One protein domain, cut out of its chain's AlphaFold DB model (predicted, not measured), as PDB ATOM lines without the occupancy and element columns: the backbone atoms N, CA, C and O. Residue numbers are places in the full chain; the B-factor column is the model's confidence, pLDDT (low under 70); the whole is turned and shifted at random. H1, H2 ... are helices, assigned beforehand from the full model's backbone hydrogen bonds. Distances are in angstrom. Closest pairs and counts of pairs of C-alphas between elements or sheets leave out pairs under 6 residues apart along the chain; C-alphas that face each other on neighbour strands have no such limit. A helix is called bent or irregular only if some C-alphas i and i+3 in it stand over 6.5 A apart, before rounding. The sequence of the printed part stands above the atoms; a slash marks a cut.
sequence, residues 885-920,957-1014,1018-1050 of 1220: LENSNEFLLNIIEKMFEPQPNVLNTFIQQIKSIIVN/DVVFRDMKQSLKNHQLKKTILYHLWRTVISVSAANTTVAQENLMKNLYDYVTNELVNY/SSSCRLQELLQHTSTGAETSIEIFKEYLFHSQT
ATOM      1  N   LEU A 885     168.797 188.855 165.799       82.19
ATOM      2  CA  LEU A 885     169.566 189.682 164.871       82.19
ATOM      3  C   LEU A 885     171.086 189.564 165.078       82.19
ATOM      4  O   LEU A 885     171.802 189.345 164.104       82.19
ATOM      5  N   GLU A 886     171.578 189.693 166.312       81.00
ATOM      6  CA  GLU A 886     173.015 189.624 166.634       81.00
ATOM      7  C   GLU A 886     173.570 188.222 166.331       81.00
ATOM      8  O   GLU A 886     174.538 188.087 165.582       81.00
ATOM      9  N   ASN A 887     172.866 187.172 166.766       83.62
ATOM     10  CA  ASN A 887     173.237 185.776 166.509       83.62
ATOM     11  C   ASN A 887     173.280 185.474 165.003       83.62
ATOM     12  O   ASN A 887     174.173 184.777 164.522       83.62
ATOM     13  N   SER A 888     172.351 186.047 164.227       87.06
ATOM     14  CA  SER A 888     172.323 185.863 162.770       87.06
ATOM     15  C   SER A 888     173.444 186.625 162.056       87.06
ATOM     16  O   SER A 888     173.961 186.132 161.052       87.06
ATOM     17  N   ASN A 889     173.858 187.788 162.575       85.62
ATOM     18  CA  ASN A 889     175.059 188.486 162.104       85.62
ATOM     19  C   ASN A 889     176.310 187.613 162.329       85.62
ATOM     20  O   ASN A 889     177.101 187.422 161.406       85.62
ATOM     21  N   GLU A 890     176.465 187.024 163.517       85.56
ATOM     22  CA  GLU A 890     177.605 186.153 163.839       85.56
ATOM     23  C   GLU A 890     177.614 184.836 163.065       85.56
ATOM     24  O   GLU A 890     178.677 184.350 162.665       85.56
ATOM     25  N   PHE A 891     176.438 184.243 162.850       88.81
ATOM     26  CA  PHE A 891     176.286 183.051 162.026       88.81
ATOM     27  C   PHE A 891     176.783 183.316 160.602       88.81
ATOM     28  O   PHE A 891     177.640 182.584 160.104       88.81
ATOM     29  N   LEU A 892     176.314 184.398 159.969       86.75
ATOM     30  CA  LEU A 892     176.733 184.756 158.614       86.75
ATOM     31  C   LEU A 892     178.215 185.132 158.544       86.75
ATOM     32  O   LEU A 892     178.895 184.705 157.612       86.75
ATOM     33  N   LEU A 893     178.740 185.852 159.539       86.00
ATOM     34  CA  LEU A 893     180.170 186.153 159.627       86.00
ATOM     35  C   LEU A 893     181.008 184.868 159.647       86.00
ATOM     36  O   LEU A 893     181.919 184.719 158.837       86.00
ATOM     37  N   ASN A 894     180.648 183.904 160.501       86.38
ATOM     38  CA  ASN A 894     181.334 182.612 160.584       86.38
ATOM     39  C   ASN A 894     181.295 181.830 159.264       86.38
ATOM     40  O   ASN A 894     182.279 181.179 158.912       86.38
ATOM     41  N   ILE A 895     180.166 181.857 158.547       86.06
ATOM     42  CA  ILE A 895     180.034 181.198 157.240       86.06
ATOM     43  C   ILE A 895     180.966 181.861 156.217       86.06
ATOM     44  O   ILE A 895     181.715 181.163 155.532       86.06
ATOM     45  N   ILE A 896     180.958 183.194 156.139       83.12
ATOM     46  CA  ILE A 896     181.765 183.961 155.182       83.12
ATOM     47  C   ILE A 896     183.267 183.746 155.440       83.12
ATOM     48  O   ILE A 896     184.001 183.418 154.505       83.12
ATOM     49  N   GLU A 897     183.719 183.843 156.695       82.81
ATOM     50  CA  GLU A 897     185.133 183.664 157.067       82.81
ATOM     51  C   GLU A 897     185.642 182.238 156.810       82.81
ATOM     52  O   GLU A 897     186.761 182.043 156.342       82.81
ATOM     53  N   LYS A 898     184.834 181.212 157.102       81.19
ATOM     54  CA  LYS A 898     185.285 179.814 156.990       81.19
ATOM     55  C   LYS A 898     185.219 179.255 155.575       81.19
ATOM     56  O   LYS A 898     185.988 178.350 155.261       81.19
ATOM     57  N   MET A 899     184.292 179.735 154.747       72.44
ATOM     58  CA  MET A 899     184.002 179.127 153.443       72.44
ATOM     59  C   MET A 899     184.417 179.993 152.253       72.44
ATOM     60  O   MET A 899     184.924 179.459 151.270       72.44
ATOM     61  N   PHE A 900     184.198 181.309 152.321       72.50
ATOM     62  CA  PHE A 900     184.411 182.208 151.182       72.50
ATOM     63  C   PHE A 900     185.806 182.836 151.222       72.50
ATOM     64  O   PHE A 900     186.478 182.879 150.196       72.50
ATOM     65  N   GLU A 901     186.285 183.245 152.402       72.25
ATOM     66  CA  GLU A 901     187.625 183.837 152.585       72.25
ATOM     67  C   GLU A 901     188.786 182.939 152.084       72.25
ATOM     68  O   GLU A 901     189.704 183.465 151.453       72.25
ATOM     69  N   PRO A 902     188.751 181.594 152.230       76.31
ATOM     70  CA  PRO A 902     189.783 180.709 151.677       76.31
ATOM     71  C   PRO A 902     189.760 180.571 150.143       76.31
ATOM     72  O   PRO A 902     190.686 179.993 149.573       76.31
ATOM     73  N   GLN A 903     188.706 181.045 149.464       76.38
ATOM     74  CA  GLN A 903     188.470 180.850 148.029       76.38
ATOM     75  C   GLN A 903     188.331 182.201 147.295       76.38
ATOM     76  O   GLN A 903     187.217 182.682 147.078       76.38
ATOM     77  N   PRO A 904     189.439 182.813 146.833       73.06
ATOM     78  CA  PRO A 904     189.442 184.190 146.324       73.06
ATOM     79  C   PRO A 904     188.547 184.414 145.094       73.06
ATOM     80  O   PRO A 904     187.961 185.484 144.939       73.06
ATOM     81  N   ASN A 905     188.376 183.402 144.235       70.19
ATOM     82  CA  ASN A 905     187.491 183.503 143.069       70.19
ATOM     83  C   ASN A 905     186.010 183.580 143.474       70.19
ATOM     84  O   ASN A 905     185.260 184.373 142.913       70.19
ATOM     85  N   VAL A 906     185.608 182.795 144.475       74.12
ATOM     86  CA  VAL A 906     184.233 182.741 144.994       74.12
ATOM     87  C   VAL A 906     183.912 183.995 145.802       74.12
ATOM     88  O   VAL A 906     182.832 184.569 145.662       74.12
ATOM     89  N   LEU A 907     184.882 184.465 146.591       76.31
ATOM     90  CA  LEU A 907     184.792 185.709 147.344       76.31
ATOM     91  C   LEU A 907     184.573 186.920 146.425       76.31
ATOM     92  O   LEU A 907     183.688 187.729 146.686       76.31
ATOM     93  N   ASN A 908     185.308 187.009 145.312       75.50
ATOM     94  CA  ASN A 908     185.135 188.092 144.342       75.50
ATOM     95  C   ASN A 908     183.738 188.082 143.699       75.50
ATOM     96  O   ASN A 908     183.123 189.137 143.558       75.50
ATOM     97  N   THR A 909     183.196 186.907 143.355       77.62
ATOM     98  CA  THR A 909     181.822 186.789 142.832       77.62
ATOM     99  C   THR A 909     180.775 187.186 143.879       77.62
ATOM    100  O   THR A 909     179.825 187.897 143.557       77.62
ATOM    101  N   PHE A 910     180.965 186.779 145.136       81.81
ATOM    102  CA  PHE A 910     180.102 187.149 146.259       81.81
ATOM    103  C   PHE A 910     180.093 188.664 146.512       81.81
ATOM    104  O   PHE A 910     179.023 189.270 146.579       81.81
ATOM    105  N   ILE A 911     181.272 189.294 146.568       77.19
ATOM    106  CA  ILE A 911     181.402 190.745 146.762       77.19
ATOM    107  C   ILE A 911     180.722 191.502 145.615       77.19
ATOM    108  O   ILE A 911     179.963 192.433 145.874       77.19
ATOM    109  N   GLN A 912     180.907 191.077 144.359       76.06
ATOM    110  CA  GLN A 912     180.262 191.723 143.210       76.06
ATOM    111  C   GLN A 912     178.728 191.668 143.262       76.06
ATOM    112  O   GLN A 912     178.085 192.656 142.910       76.06
ATOM    113  N   GLN A 913     178.138 190.559 143.723       77.38
ATOM    114  CA  GLN A 913     176.678 190.415 143.830       77.38
ATOM    115  C   GLN A 913     176.070 191.227 144.985       77.38
ATOM    116  O   GLN A 913     174.911 191.628 144.906       77.38
ATOM    117  N   ILE A 914     176.837 191.499 146.045       76.25
ATOM    118  CA  ILE A 914     176.367 192.234 147.233       76.25
ATOM    119  C   ILE A 914     176.691 193.730 147.179       76.25
ATOM    120  O   ILE A 914     176.033 194.527 147.848       76.25
ATOM    121  N   LYS A 915     177.655 194.145 146.350       72.88
ATOM    122  CA  LYS A 915     178.095 195.543 146.232       72.88
ATOM    123  C   LYS A 915     176.950 196.513 145.922       72.88
ATOM    124  O   LYS A 915     176.931 197.606 146.472       72.88
ATOM    125  N   SER A 916     175.973 196.116 145.104       65.94
ATOM    126  CA  SER A 916     174.787 196.940 144.810       65.94
ATOM    127  C   SER A 916     173.822 197.073 145.995       65.94
ATOM    128  O   SER A 916     173.127 198.079 146.091       65.94
ATOM    129  N   ILE A 917     173.800 196.091 146.900       67.62
ATOM    130  CA  ILE A 917     172.894 196.017 148.056       67.62
ATOM    131  C   ILE A 917     173.462 196.800 149.251       67.62
ATOM    132  O   ILE A 917     172.709 197.434 149.981       67.62
ATOM    133  N   ILE A 918     174.788 196.787 149.442       64.19
ATOM    134  CA  ILE A 918     175.458 197.483 150.558       64.19
ATOM    135  C   ILE A 918     175.692 198.973 150.264       64.19
ATOM    136  O   ILE A 918     175.639 199.782 151.183       64.19
ATOM    137  N   VAL A 919     175.934 199.355 149.003       58.59
ATOM    138  CA  VAL A 919     176.304 200.738 148.635       58.59
ATOM    139  C   VAL A 919     175.092 201.683 148.501       58.59
ATOM    140  O   VAL A 919     175.277 202.889 148.596       58.59
ATOM    141  N   ASN A 920     173.862 201.173 148.335       52.50
ATOM    142  CA  ASN A 920     172.627 201.979 148.247       52.50
ATOM    143  C   ASN A 920     171.468 201.361 149.067       52.50
ATOM    144  O   ASN A 920     170.559 200.760 148.489       52.50
ATOM    145  N   ASP A 957     187.841 195.286 148.261       67.31
ATOM    146  CA  ASP A 957     188.483 195.033 149.562       67.31
ATOM    147  C   ASP A 957     187.977 195.955 150.688       67.31
ATOM    148  O   ASP A 957     187.920 195.548 151.851       67.31
ATOM    149  N   VAL A 958     187.618 197.206 150.370       71.62
ATOM    150  CA  VAL A 958     187.067 198.164 151.347       71.62
ATOM    151  C   VAL A 958     185.629 197.790 151.707       71.62
ATOM    152  O   VAL A 958     185.325 197.645 152.886       71.62
ATOM    153  N   VAL A 959     184.779 197.523 150.709       73.12
ATOM    154  CA  VAL A 959     183.380 197.108 150.928       73.12
ATOM    155  C   VAL A 959     183.304 195.815 151.741       73.12
ATOM    156  O   VAL A 959     182.493 195.702 152.660       73.12
ATOM    157  N   PHE A 960     184.173 194.841 151.452       78.19
ATOM    158  CA  PHE A 960     184.219 193.595 152.212       78.19
ATOM    159  C   PHE A 960     184.666 193.814 153.664       78.19
ATOM    160  O   PHE A 960     184.082 193.237 154.586       78.19
ATOM    161  N   ARG A 961     185.656 194.688 153.891       77.06
ATOM    162  CA  ARG A 961     186.114 195.054 155.238       77.06
ATOM    163  C   ARG A 961     185.021 195.762 156.037       77.06
ATOM    164  O   ARG A 961     184.829 195.423 157.204       77.06
ATOM    165  N   ASP A 962     184.289 196.678 155.415       75.62
ATOM    166  CA  ASP A 962     183.210 197.428 156.061       75.62
ATOM    167  C   ASP A 962     182.009 196.527 156.377       75.62
ATOM    168  O   ASP A 962     181.454 196.590 157.477       75.62
ATOM    169  N   MET A 963     181.657 195.604 155.475       82.06
ATOM    170  CA  MET A 963     180.640 194.578 155.727       82.06
ATOM    171  C   MET A 963     181.049 193.654 156.881       82.06
ATOM    172  O   MET A 963     180.245 193.393 157.773       82.06
ATOM    173  N   LYS A 964     182.302 193.181 156.897       81.06
ATOM    174  CA  LYS A 964     182.842 192.329 157.968       81.06
ATOM    175  C   LYS A 964     182.811 193.053 159.313       81.06
ATOM    176  O   LYS A 964     182.385 192.482 160.313       81.06
ATOM    177  N   GLN A 965     183.199 194.325 159.323       78.75
ATOM    178  CA  GLN A 965     183.138 195.176 160.505       78.75
ATOM    179  C   GLN A 965     181.687 195.412 160.960       78.75
ATOM    180  O   GLN A 965     181.419 195.377 162.157       78.75
ATOM    181  N   SER A 966     180.745 195.572 160.029       79.31
ATOM    182  CA  SER A 966     179.315 195.748 160.324       79.31
ATOM    183  C   SER A 966     178.664 194.476 160.872       79.31
ATOM    184  O   SER A 966     177.909 194.558 161.838       79.31
ATOM    185  N   LEU A 967     178.989 193.301 160.318       80.94
ATOM    186  CA  LEU A 967     178.571 191.994 160.847       80.94
ATOM    187  C   LEU A 967     179.151 191.759 162.248       80.94
ATOM    188  O   LEU A 967     178.434 191.350 163.155       80.94
ATOM    189  N   LYS A 968     180.438 192.073 162.442       80.38
ATOM    190  CA  LYS A 968     181.133 191.935 163.729       80.38
ATOM    191  C   LYS A 968     180.594 192.877 164.809       80.38
ATOM    192  O   LYS A 968     180.604 192.520 165.979       80.38
ATOM    193  N   ASN A 969     180.128 194.063 164.421       74.19
ATOM    194  CA  ASN A 969     179.517 195.041 165.325       74.19
ATOM    195  C   ASN A 969     177.983 194.904 165.412       74.19
ATOM    196  O   ASN A 969     177.338 195.776 165.992       74.19
ATOM    197  N   HIS A 970     177.401 193.864 164.798       79.06
ATOM    198  CA  HIS A 970     175.960 193.578 164.749       79.06
ATOM    199  C   HIS A 970     175.076 194.722 164.209       79.06
ATOM    200  O   HIS A 970     173.949 194.926 164.653       79.06
ATOM    201  N   GLN A 971     175.575 195.484 163.235       74.38
ATOM    202  CA  GLN A 971     174.911 196.690 162.719       74.38
ATOM    203  C   GLN A 971     173.959 196.426 161.539       74.38
ATOM    204  O   GLN A 971     173.216 197.325 161.142       74.38
ATOM    205  N   LEU A 972     173.958 195.218 160.962       80.81
ATOM    206  CA  LEU A 972     173.134 194.919 159.787       80.81
ATOM    207  C   LEU A 972     171.687 194.573 160.161       80.81
ATOM    208  O   LEU A 972     171.427 193.735 161.027       80.81
ATOM    209  N   LYS A 973     170.739 195.198 159.446       83.19
ATOM    210  CA  LYS A 973     169.288 194.972 159.561       83.19
ATOM    211  C   LYS A 973     168.879 193.597 158.992       83.19
ATOM    212  O   LYS A 973     169.569 193.022 158.152       83.19
ATOM    213  N   LYS A 974     167.692 193.109 159.386       83.50
ATOM    214  CA  LYS A 974     167.118 191.810 158.962       83.50
ATOM    215  C   LYS A 974     167.079 191.617 157.439       83.50
ATOM    216  O   LYS A 974     167.403 190.539 156.951       83.50
ATOM    217  N   THR A 975     166.712 192.662 156.696       80.81
ATOM    218  CA  THR A 975     166.627 192.661 155.224       80.81
ATOM    219  C   THR A 975     167.979 192.384 154.576       80.81
ATOM    220  O   THR A 975     168.085 191.517 153.711       80.81
ATOM    221  N   ILE A 976     169.032 193.044 155.053       83.38
ATOM    222  CA  ILE A 976     170.393 192.862 154.543       83.38
ATOM    223  C   ILE A 976     170.887 191.442 154.842       83.38
ATOM    224  O   ILE A 976     171.410 190.788 153.946       83.38
ATOM    225  N   LEU A 977     170.664 190.922 156.055       84.62
ATOM    226  CA  LEU A 977     171.052 189.548 156.414       84.62
ATOM    227  C   LEU A 977     170.361 188.504 155.528       84.62
ATOM    228  O   LEU A 977     171.010 187.575 155.052       84.62
ATOM    229  N   TYR A 978     169.064 188.674 155.264       88.50
ATOM    230  CA  TYR A 978     168.318 187.811 154.349       88.50
ATOM    231  C   TYR A 978     168.926 187.806 152.939       88.50
ATOM    232  O   TYR A 978     169.157 186.740 152.366       88.50
ATOM    233  N   HIS A 979     169.250 188.984 152.400       83.06
ATOM    234  CA  HIS A 979     169.903 189.090 151.096       83.06
ATOM    235  C   HIS A 979     171.309 188.486 151.091       83.06
ATOM    236  O   HIS A 979     171.657 187.795 150.136       83.06
ATOM    237  N   LEU A 980     172.090 188.677 152.157       86.00
ATOM    238  CA  LEU A 980     173.401 188.042 152.306       86.00
ATOM    239  C   LEU A 980     173.279 186.519 152.238       86.00
ATOM    240  O   LEU A 980     174.009 185.891 151.476       86.00
ATOM    241  N   TRP A 981     172.328 185.922 152.961       89.62
ATOM    242  CA  TRP A 981     172.109 184.475 152.915       89.62
ATOM    243  C   TRP A 981     171.673 183.983 151.532       89.62
ATOM    244  O   TRP A 981     172.210 182.997 151.022       89.62
ATOM    245  N   ARG A 982     170.751 184.700 150.879       87.38
ATOM    246  CA  ARG A 982     170.319 184.388 149.510       87.38
ATOM    247  C   ARG A 982     171.503 184.381 148.538       87.38
ATOM    248  O   ARG A 982     171.609 183.466 147.722       87.38
ATOM    249  N   THR A 983     172.409 185.348 148.666       84.81
ATOM    250  CA  THR A 983     173.625 185.427 147.846       84.81
ATOM    251  C   THR A 983     174.646 184.341 148.200       84.81
ATOM    252  O   THR A 983     175.278 183.775 147.311       84.81
ATOM    253  N   VAL A 984     174.793 183.979 149.481       85.69
ATOM    254  CA  VAL A 984     175.631 182.836 149.898       85.69
ATOM    255  C   VAL A 984     175.176 181.557 149.187       85.69
ATOM    256  O   VAL A 984     175.999 180.829 148.626       85.69
ATOM    257  N   ILE A 985     173.864 181.304 149.151       85.25
ATOM    258  CA  ILE A 985     173.298 180.124 148.492       85.25
ATOM    259  C   ILE A 985     173.457 180.195 146.964       85.25
ATOM    260  O   ILE A 985     173.904 179.208 146.375       85.25
ATOM    261  N   SER A 986     173.183 181.337 146.318       83.00
ATOM    262  CA  SER A 986     173.315 181.477 144.854       83.00
ATOM    263  C   SER A 986     174.753 181.278 144.365       83.00
ATOM    264  O   SER A 986     174.979 180.579 143.376       83.00
ATOM    265  N   VAL A 987     175.739 181.837 145.070       80.06
ATOM    266  CA  VAL A 987     177.162 181.717 144.716       80.06
ATOM    267  C   VAL A 987     177.683 180.299 144.974       80.06
ATOM    268  O   VAL A 987     178.524 179.801 144.226       80.06
ATOM    269  N   SER A 988     177.164 179.606 145.993       75.38
ATOM    270  CA  SER A 988     177.537 178.211 146.267       75.38
ATOM    271  C   SER A 988     177.053 177.234 145.184       75.38
ATOM    272  O   SER A 988     177.794 176.317 144.821       75.38
ATOM    273  N   ALA A 989     175.874 177.486 144.598       67.50
ATOM    274  CA  ALA A 989     175.294 176.678 143.523       67.50
ATOM    275  C   ALA A 989     176.156 176.669 142.245       67.50
ATOM    276  O   ALA A 989     176.161 175.690 141.504       67.50
ATOM    277  N   ALA A 990     176.919 177.741 142.004       62.75
ATOM    278  CA  ALA A 990     177.807 177.864 140.850       62.75
ATOM    279  C   ALA A 990     179.124 177.068 140.985       62.75
ATOM    280  O   ALA A 990     179.836 176.922 139.994       62.75
ATOM    281  N   ASN A 991     179.459 176.564 142.183       61.72
ATOM    282  CA  ASN A 991     180.758 175.941 142.470       61.72
ATOM    283  C   ASN A 991     180.681 174.413 142.669       61.72
ATOM    284  O   ASN A 991     181.354 173.692 141.939       61.72
ATOM    285  N   THR A 992     179.892 173.891 143.626       67.00
ATOM    286  CA  THR A 992     179.675 172.432 143.827       67.00
ATOM    287  C   THR A 992     178.372 172.135 144.590       67.00
ATOM    288  O   THR A 992     178.069 172.794 145.582       67.00
ATOM    289  N   THR A 993     177.638 171.084 144.197       68.50
ATOM    290  CA  THR A 993     176.380 170.656 144.853       68.50
ATOM    291  C   THR A 993     176.578 170.233 146.315       68.50
ATOM    292  O   THR A 993     175.775 170.580 147.176       68.50
ATOM    293  N   VAL A 994     177.700 169.577 146.626       73.50
ATOM    294  CA  VAL A 994     178.046 169.123 147.988       73.50
ATOM    295  C   VAL A 994     178.274 170.295 148.957       73.50
ATOM    296  O   VAL A 994     177.904 170.222 150.129       73.50
ATOM    297  N   ALA A 995     178.869 171.401 148.495       70.75
ATOM    298  CA  ALA A 995     179.069 172.586 149.335       70.75
ATOM    299  C   ALA A 995     177.740 173.283 149.663       70.75
ATOM    300  O   ALA A 995     177.549 173.757 150.784       70.75
ATOM    301  N   GLN A 996     176.814 173.302 148.702       77.94
ATOM    302  CA  GLN A 996     175.477 173.858 148.879       77.94
ATOM    303  C   GLN A 996     174.652 173.036 149.883       77.94
ATOM    304  O   GLN A 996     174.043 173.611 150.783       77.94
ATOM    305  N   GLU A 997     174.689 171.703 149.800       79.12
ATOM    306  CA  GLU A 997     174.036 170.806 150.771       79.12
ATOM    307  C   GLU A 997     174.544 171.026 152.204       79.12
ATOM    308  O   GLU A 997     173.746 171.140 153.137       79.12
ATOM    309  N   ASN A 998     175.857 171.189 152.382       82.56
ATOM    310  CA  ASN A 998     176.447 171.474 153.692       82.56
ATOM    311  C   ASN A 998     176.026 172.842 154.257       82.56
ATOM    312  O   ASN A 998     175.792 172.955 155.459       82.56
ATOM    313  N   LEU A 999     175.899 173.881 153.422       84.06
ATOM    314  CA  LEU A 999     175.418 175.199 153.860       84.06
ATOM    315  C   LEU A 999     173.960 175.153 154.322       84.06
ATOM    316  O   LEU A 999     173.628 175.712 155.367       84.06
ATOM    317  N   MET A1000     173.100 174.462 153.572       86.31
ATOM    318  CA  MET A1000     171.690 174.297 153.934       86.31
ATOM    319  C   MET A1000     171.543 173.522 155.243       86.31
ATOM    320  O   MET A1000     170.782 173.936 156.117       86.31
ATOM    321  N   LYS A1001     172.340 172.461 155.424       85.12
ATOM    322  CA  LYS A1001     172.403 171.725 156.687       85.12
ATOM    323  C   LYS A1001     172.894 172.601 157.843       85.12
ATOM    324  O   LYS A1001     172.279 172.593 158.899       85.12
ATOM    325  N   ASN A1002     173.935 173.410 157.638       86.94
ATOM    326  CA  ASN A1002     174.443 174.320 158.670       86.94
ATOM    327  C   ASN A1002     173.400 175.355 159.109       86.94
ATOM    328  O   ASN A1002     173.333 175.671 160.294       86.94
ATOM    329  N   LEU A1003     172.590 175.884 158.183       89.81
ATOM    330  CA  LEU A1003     171.477 176.768 158.534       89.81
ATOM    331  C   LEU A1003     170.397 176.018 159.310       89.81
ATOM    332  O   LEU A1003     169.933 176.521 160.328       89.81
ATOM    333  N   TYR A1004     169.991 174.843 158.827       88.81
ATOM    334  CA  TYR A1004     168.986 174.022 159.496       88.81
ATOM    335  C   TYR A1004     169.414 173.701 160.933       88.81
ATOM    336  O   TYR A1004     168.652 173.931 161.872       88.81
ATOM    337  N   ASP A1005     170.659 173.254 161.108       88.25
ATOM    338  CA  ASP A1005     171.250 172.972 162.411       88.25
ATOM    339  C   ASP A1005     171.334 174.252 163.254       88.25
ATOM    340  O   ASP A1005     171.010 174.217 164.436       88.25
ATOM    341  N   TYR A1006     171.717 175.397 162.678       89.81
ATOM    342  CA  TYR A1006     171.738 176.684 163.382       89.81
ATOM    343  C   TYR A1006     170.348 177.084 163.891       89.81
ATOM    344  O   TYR A1006     170.191 177.279 165.090       89.81
ATOM    345  N   VAL A1007     169.334 177.151 163.023       88.19
ATOM    346  CA  VAL A1007     167.970 177.565 163.400       88.19
ATOM    347  C   VAL A1007     167.360 176.587 164.404       88.19
ATOM    348  O   VAL A1007     166.766 177.012 165.392       88.19
ATOM    349  N   THR A1008     167.548 175.281 164.203       87.06
ATOM    350  CA  THR A1008     167.053 174.260 165.136       87.06
ATOM    351  C   THR A1008     167.742 174.385 166.494       87.06
ATOM    352  O   THR A1008     167.069 174.389 167.522       87.06
ATOM    353  N   ASN A1009     169.067 174.561 166.519       86.06
ATOM    354  CA  ASN A1009     169.807 174.771 167.760       86.06
ATOM    355  C   ASN A1009     169.420 176.086 168.444       86.06
ATOM    356  O   ASN A1009     169.327 176.107 169.664       86.06
ATOM    357  N   GLU A1010     169.165 177.167 167.707       84.00
ATOM    358  CA  GLU A1010     168.687 178.429 168.285       84.00
ATOM    359  C   GLU A1010     167.315 178.251 168.945       84.00
ATOM    360  O   GLU A1010     167.133 178.659 170.089       84.00
ATOM    361  N   LEU A1011     166.366 177.584 168.282       83.44
ATOM    362  CA  LEU A1011     165.035 177.325 168.847       83.44
ATOM    363  C   LEU A1011     165.080 176.391 170.069       83.44
ATOM    364  O   LEU A1011     164.298 176.566 171.002       83.44
ATOM    365  N   VAL A1012     166.000 175.420 170.087       81.12
ATOM    366  CA  VAL A1012     166.193 174.497 171.220       81.12
ATOM    367  C   VAL A1012     166.914 175.177 172.388       81.12
ATOM    368  O   VAL A1012     166.526 174.993 173.540       81.12
ATOM    369  N   ASN A1013     167.953 175.967 172.110       76.50
ATOM    370  CA  ASN A1013     168.775 176.606 173.141       76.50
ATOM    371  C   ASN A1013     168.131 177.881 173.706       76.50
ATOM    372  O   ASN A1013     168.408 178.236 174.852       76.50
ATOM    373  N   TYR A1014     167.260 178.552 172.944       76.25
ATOM    374  CA  TYR A1014     166.547 179.757 173.369       76.25
ATOM    375  C   TYR A1014     165.028 179.542 173.355       76.25
ATOM    376  O   TYR A1014     164.333 179.980 172.435       76.25
ATOM    377  N   SER A1018     159.623 182.004 169.928       82.12
ATOM    378  CA  SER A1018     158.479 181.337 169.309       82.12
ATOM    379  C   SER A1018     158.615 181.371 167.790       82.12
ATOM    380  O   SER A1018     158.583 182.445 167.184       82.12
ATOM    381  N   SER A1019     158.731 180.190 167.188       84.31
ATOM    382  CA  SER A1019     158.695 179.980 165.739       84.31
ATOM    383  C   SER A1019     157.285 180.186 165.174       84.31
ATOM    384  O   SER A1019     156.305 179.803 165.819       84.31
ATOM    385  N   SER A1020     157.175 180.695 163.946       86.38
ATOM    386  CA  SER A1020     155.908 180.709 163.203       86.38
ATOM    387  C   SER A1020     155.434 179.279 162.887       86.38
ATOM    388  O   SER A1020     156.243 178.349 162.809       86.38
ATOM    389  N   CYS A1021     154.127 179.087 162.661       83.50
ATOM    390  CA  CYS A1021     153.583 177.791 162.215       83.50
ATOM    391  C   CYS A1021     154.279 177.317 160.928       83.50
ATOM    392  O   CYS A1021     154.626 176.147 160.788       83.50
ATOM    393  N   ARG A1022     154.562 178.259 160.020       84.38
ATOM    394  CA  ARG A1022     155.249 177.985 158.761       84.38
ATOM    395  C   ARG A1022     156.686 177.513 158.973       84.38
ATOM    396  O   ARG A1022     157.106 176.561 158.325       84.38
ATOM    397  N   LEU A1023     157.428 178.132 159.893       86.81
ATOM    398  CA  LEU A1023     158.782 177.694 160.232       86.81
ATOM    399  C   LEU A1023     158.784 176.268 160.797       86.81
ATOM    400  O   LEU A1023     159.640 175.472 160.428       86.81
ATOM    401  N   GLN A1024     157.812 175.922 161.646       86.50
ATOM    402  CA  GLN A1024     157.689 174.567 162.194       86.50
ATOM    403  C   GLN A1024     157.431 173.523 161.104       86.50
ATOM    404  O   GLN A1024     158.087 172.486 161.102       86.50
ATOM    405  N   GLU A1025     156.533 173.808 160.155       85.62
ATOM    406  CA  GLU A1025     156.299 172.947 158.987       85.62
ATOM    407  C   GLU A1025     157.578 172.764 158.159       85.62
ATOM    408  O   GLU A1025     157.952 171.643 157.817       85.62
ATOM    409  N   LEU A1026     158.283 173.864 157.862       85.38
ATOM    410  CA  LEU A1026     159.513 173.832 157.068       85.38
ATOM    411  C   LEU A1026     160.624 173.021 157.749       85.38
ATOM    412  O   LEU A1026     161.385 172.346 157.059       85.38
ATOM    413  N   LEU A1027     160.702 173.048 159.081       85.44
ATOM    414  CA  LEU A1027     161.698 172.295 159.847       85.44
ATOM    415  C   LEU A1027     161.372 170.793 159.980       85.44
ATOM    416  O   LEU A1027     162.272 170.013 160.293       85.44
ATOM    417  N   GLN A1028     160.129 170.362 159.727       82.25
ATOM    418  CA  GLN A1028     159.720 168.947 159.786       82.25
ATOM    419  C   GLN A1028     160.101 168.142 158.531       82.25
ATOM    420  O   GLN A1028     160.226 166.918 158.597       82.25
ATOM    421  N   HIS A1029     160.294 168.800 157.386       72.69
ATOM    422  CA  HIS A1029     160.657 168.137 156.134       72.69
ATOM    423  C   HIS A1029     162.182 167.970 156.013       72.69
ATOM    424  O   HIS A1029     162.928 168.941 155.964       72.69
ATOM    425  N   THR A1030     162.664 166.726 155.916       55.84
ATOM    426  CA  THR A1030     164.104 166.386 155.909       55.84
ATOM    427  C   THR A1030     164.858 166.748 154.621       55.84
ATOM    428  O   THR A1030     166.081 166.647 154.589       55.84
ATOM    429  N   SER A1031     164.173 167.147 153.543       58.84
ATOM    430  CA  SER A1031     164.801 167.537 152.272       58.84
ATOM    431  C   SER A1031     164.908 169.060 152.148       58.84
ATOM    432  O   SER A1031     163.952 169.724 151.744       58.84
ATOM    433  N   THR A1032     166.072 169.624 152.474       63.19
ATOM    434  CA  THR A1032     166.347 171.064 152.352       63.19
ATOM    435  C   THR A1032     166.784 171.412 150.926       63.19
ATOM    436  O   THR A1032     167.946 171.225 150.571       63.19
ATOM    437  N   GLY A1033     165.865 171.911 150.096       77.75
ATOM    438  CA  GLY A1033     166.214 172.572 148.833       77.75
ATOM    439  C   GLY A1033     166.724 174.003 149.058       77.75
ATOM    440  O   GLY A1033     166.503 174.587 150.119       77.75
ATOM    441  N   ALA A1034     167.371 174.598 148.049       80.06
ATOM    442  CA  ALA A1034     167.912 175.962 148.129       80.06
ATOM    443  C   ALA A1034     166.834 177.012 148.461       80.06
ATOM    444  O   ALA A1034     167.033 177.844 149.345       80.06
ATOM    445  N   GLU A1035     165.669 176.920 147.813       83.06
ATOM    446  CA  GLU A1035     164.506 177.777 148.091       83.06
ATOM    447  C   GLU A1035     163.953 177.552 149.505       83.06
ATOM    448  O   GLU A1035     163.650 178.502 150.221       83.06
ATOM    449  N   THR A1036     163.904 176.297 149.963       84.44
ATOM    450  CA  THR A1036     163.472 175.952 151.326       84.44
ATOM    451  C   THR A1036     164.400 176.563 152.378       84.44
ATOM    452  O   THR A1036     163.922 177.088 153.376       84.44
ATOM    453  N   SER A1037     165.717 176.546 152.152       87.81
ATOM    454  CA  SER A1037     166.716 177.168 153.037       87.81
ATOM    455  C   SER A1037     166.558 178.691 153.123       87.81
ATOM    456  O   SER A1037     166.622 179.269 154.210       87.81
ATOM    457  N   ILE A1038     166.317 179.352 151.987       87.50
ATOM    458  CA  ILE A1038     166.060 180.798 151.941       87.50
ATOM    459  C   ILE A1038     164.785 181.132 152.726       87.50
ATOM    460  O   ILE A1038     164.791 182.061 153.538       87.50
ATOM    461  N   GLU A1039     163.726 180.341 152.545       87.88
ATOM    462  CA  GLU A1039     162.457 180.536 153.247       87.88
ATOM    463  C   GLU A1039     162.573 180.242 154.754       87.88
ATOM    464  O   GLU A1039     162.042 181.006 155.554       87.88
ATOM    465  N   ILE A1040     163.333 179.218 155.171       89.44
ATOM    466  CA  ILE A1040     163.627 178.940 156.592       89.44
ATOM    467  C   ILE A1040     164.294 180.152 157.249       89.44
ATOM    468  O   ILE A1040     163.875 180.575 158.326       89.44
ATOM    469  N   PHE A1041     165.317 180.738 156.615       91.44
ATOM    470  CA  PHE A1041     166.021 181.882 157.201       91.44
ATOM    471  C   PHE A1041     165.153 183.143 157.238       91.44
ATOM    472  O   PHE A1041     165.205 183.904 158.206       91.44
ATOM    473  N   LYS A1042     164.317 183.350 156.215       89.69
ATOM    474  CA  LYS A1042     163.331 184.434 156.179       89.69
ATOM    475  C   LYS A1042     162.307 184.290 157.303       89.69
ATOM    476  O   LYS A1042     162.124 185.225 158.080       89.69
ATOM    477  N   GLU A1043     161.687 183.121 157.431       90.31
ATOM    478  CA  GLU A1043     160.741 182.826 158.508       90.31
ATOM    479  C   GLU A1043     161.393 182.992 159.887       90.31
ATOM    480  O   GLU A1043     160.822 183.634 160.772       90.31
ATOM    481  N   TYR A1044     162.632 182.521 160.053       90.19
ATOM    482  CA  TYR A1044     163.389 182.708 161.287       90.19
ATOM    483  C   TYR A1044     163.609 184.194 161.622       90.19
ATOM    484  O   TYR A1044     163.276 184.623 162.726       90.19
ATOM    485  N   LEU A1045     164.104 185.005 160.680       86.56
ATOM    486  CA  LEU A1045     164.429 186.418 160.918       86.56
ATOM    487  C   LEU A1045     163.197 187.314 161.105       86.56
ATOM    488  O   LEU A1045     163.205 188.213 161.957       86.56
ATOM    489  N   PHE A1046     162.166 187.127 160.284       86.25
ATOM    490  CA  PHE A1046     161.035 188.054 160.196       86.25
ATOM    491  C   PHE A1046     159.828 187.624 161.024       86.25
ATOM    492  O   PHE A1046     159.113 188.493 161.523       86.25
ATOM    493  N   HIS A1047     159.619 186.320 161.212       85.69
ATOM    494  CA  HIS A1047     158.390 185.789 161.804       85.69
ATOM    495  C   HIS A1047     158.598 185.077 163.145       85.69
ATOM    496  O   HIS A1047     157.614 184.795 163.830       85.69
ATOM    497  N   SER A1048     159.846 184.865 163.580       84.75
ATOM    498  CA  SER A1048     160.112 184.451 164.961       84.75
ATOM    499  C   SER A1048     159.942 185.624 165.921       84.75
ATOM    500  O   SER A1048     160.470 186.717 165.702       84.75
ATOM    501  N   GLN A1049     159.216 185.388 167.011       80.69
ATOM    502  CA  GLN A1049     158.986 186.376 168.065       80.69
ATOM    503  C   GLN A1049     159.692 185.956 169.350       80.69
ATOM    504  O   GLN A1049     159.854 184.770 169.622       80.69
ATOM    505  N   THR A1050     160.110 186.929 170.152       81.19
ATOM    506  CA  THR A1050     160.678 186.676 171.475       81.19
ATOM    507  C   THR A1050     159.585 186.859 172.524       81.19
ATOM    508  O   THR A1050     158.988 187.930 172.648       81.19
TER     509      THR A1050
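Overview. This is residues 885 to 920, 957 to 1014 and 1018 to 1050 of the 1220 residues of the protein "Hypothetical protein" of Rotaria sp. Silwood1 (UniProt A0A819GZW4). Seven helices form a compact pack in two layers: H6, H7, H4 and H2 make one row, and H5, H1 and H3 make a second row over it, with H4 near the middle. H3 crosses H2 at one end, and the short H6 packs on H7 at the other. The printed part has 127 residues with seven named helices, H1 to H7 in order, and no named strand: all helix. The radius of gyration of the C-alphas is 14.3 A; the spans are 40 by 31 by 24 A.

Arrangement. H1, residues 885 to 900, touches H3, residues 957 to 968, with residues 889 to 893 alone; the closest C-alphas, Asn 889 and Leu 967, are 5.1 A apart. H2, residues 904 to 919, has a kink of 41 degrees near residue 913 and is only just irregular, C-alphas 913 and 916 being 6.9 A apart. The hub is H4, residues 974 to 989, opposite ways to H2 at a shallow tilt of 29 degrees, their closest C-alphas, Phe 910 and Val 987, 6.4 A apart. H4 and H5, residues 993 to 1013, form a hairpin. H6, residues 1021 to 1028, and H7, residues 1034 to 1047, form another. H4 touches H7, closest at the C-alphas of Arg 982 and Ile 1038, 6.1 A. H1, H2, H4, H5 and H7 form a bundle, helices packed together. Every O i to N i+4 pair is within hydrogen-bond range except in H2, 10 of 12.

Along the chain. H1 begins at C-alpha 885, (169.566, 189.682, 164.871). H5, the longest, spans 29.9 A, and H4 23.1 A. H7 ends at C-alpha 1047, (158.390, 185.789, 161.804).

Size, cuts and confidence. Residues 921 to 956 and 1015 to 1017 are not printed; the gaps are 17.4 A and 9.2 A between C-alphas. Confidence is under 70 at residues 916 to 920, 957, 989 to 993 and 1030 to 1032.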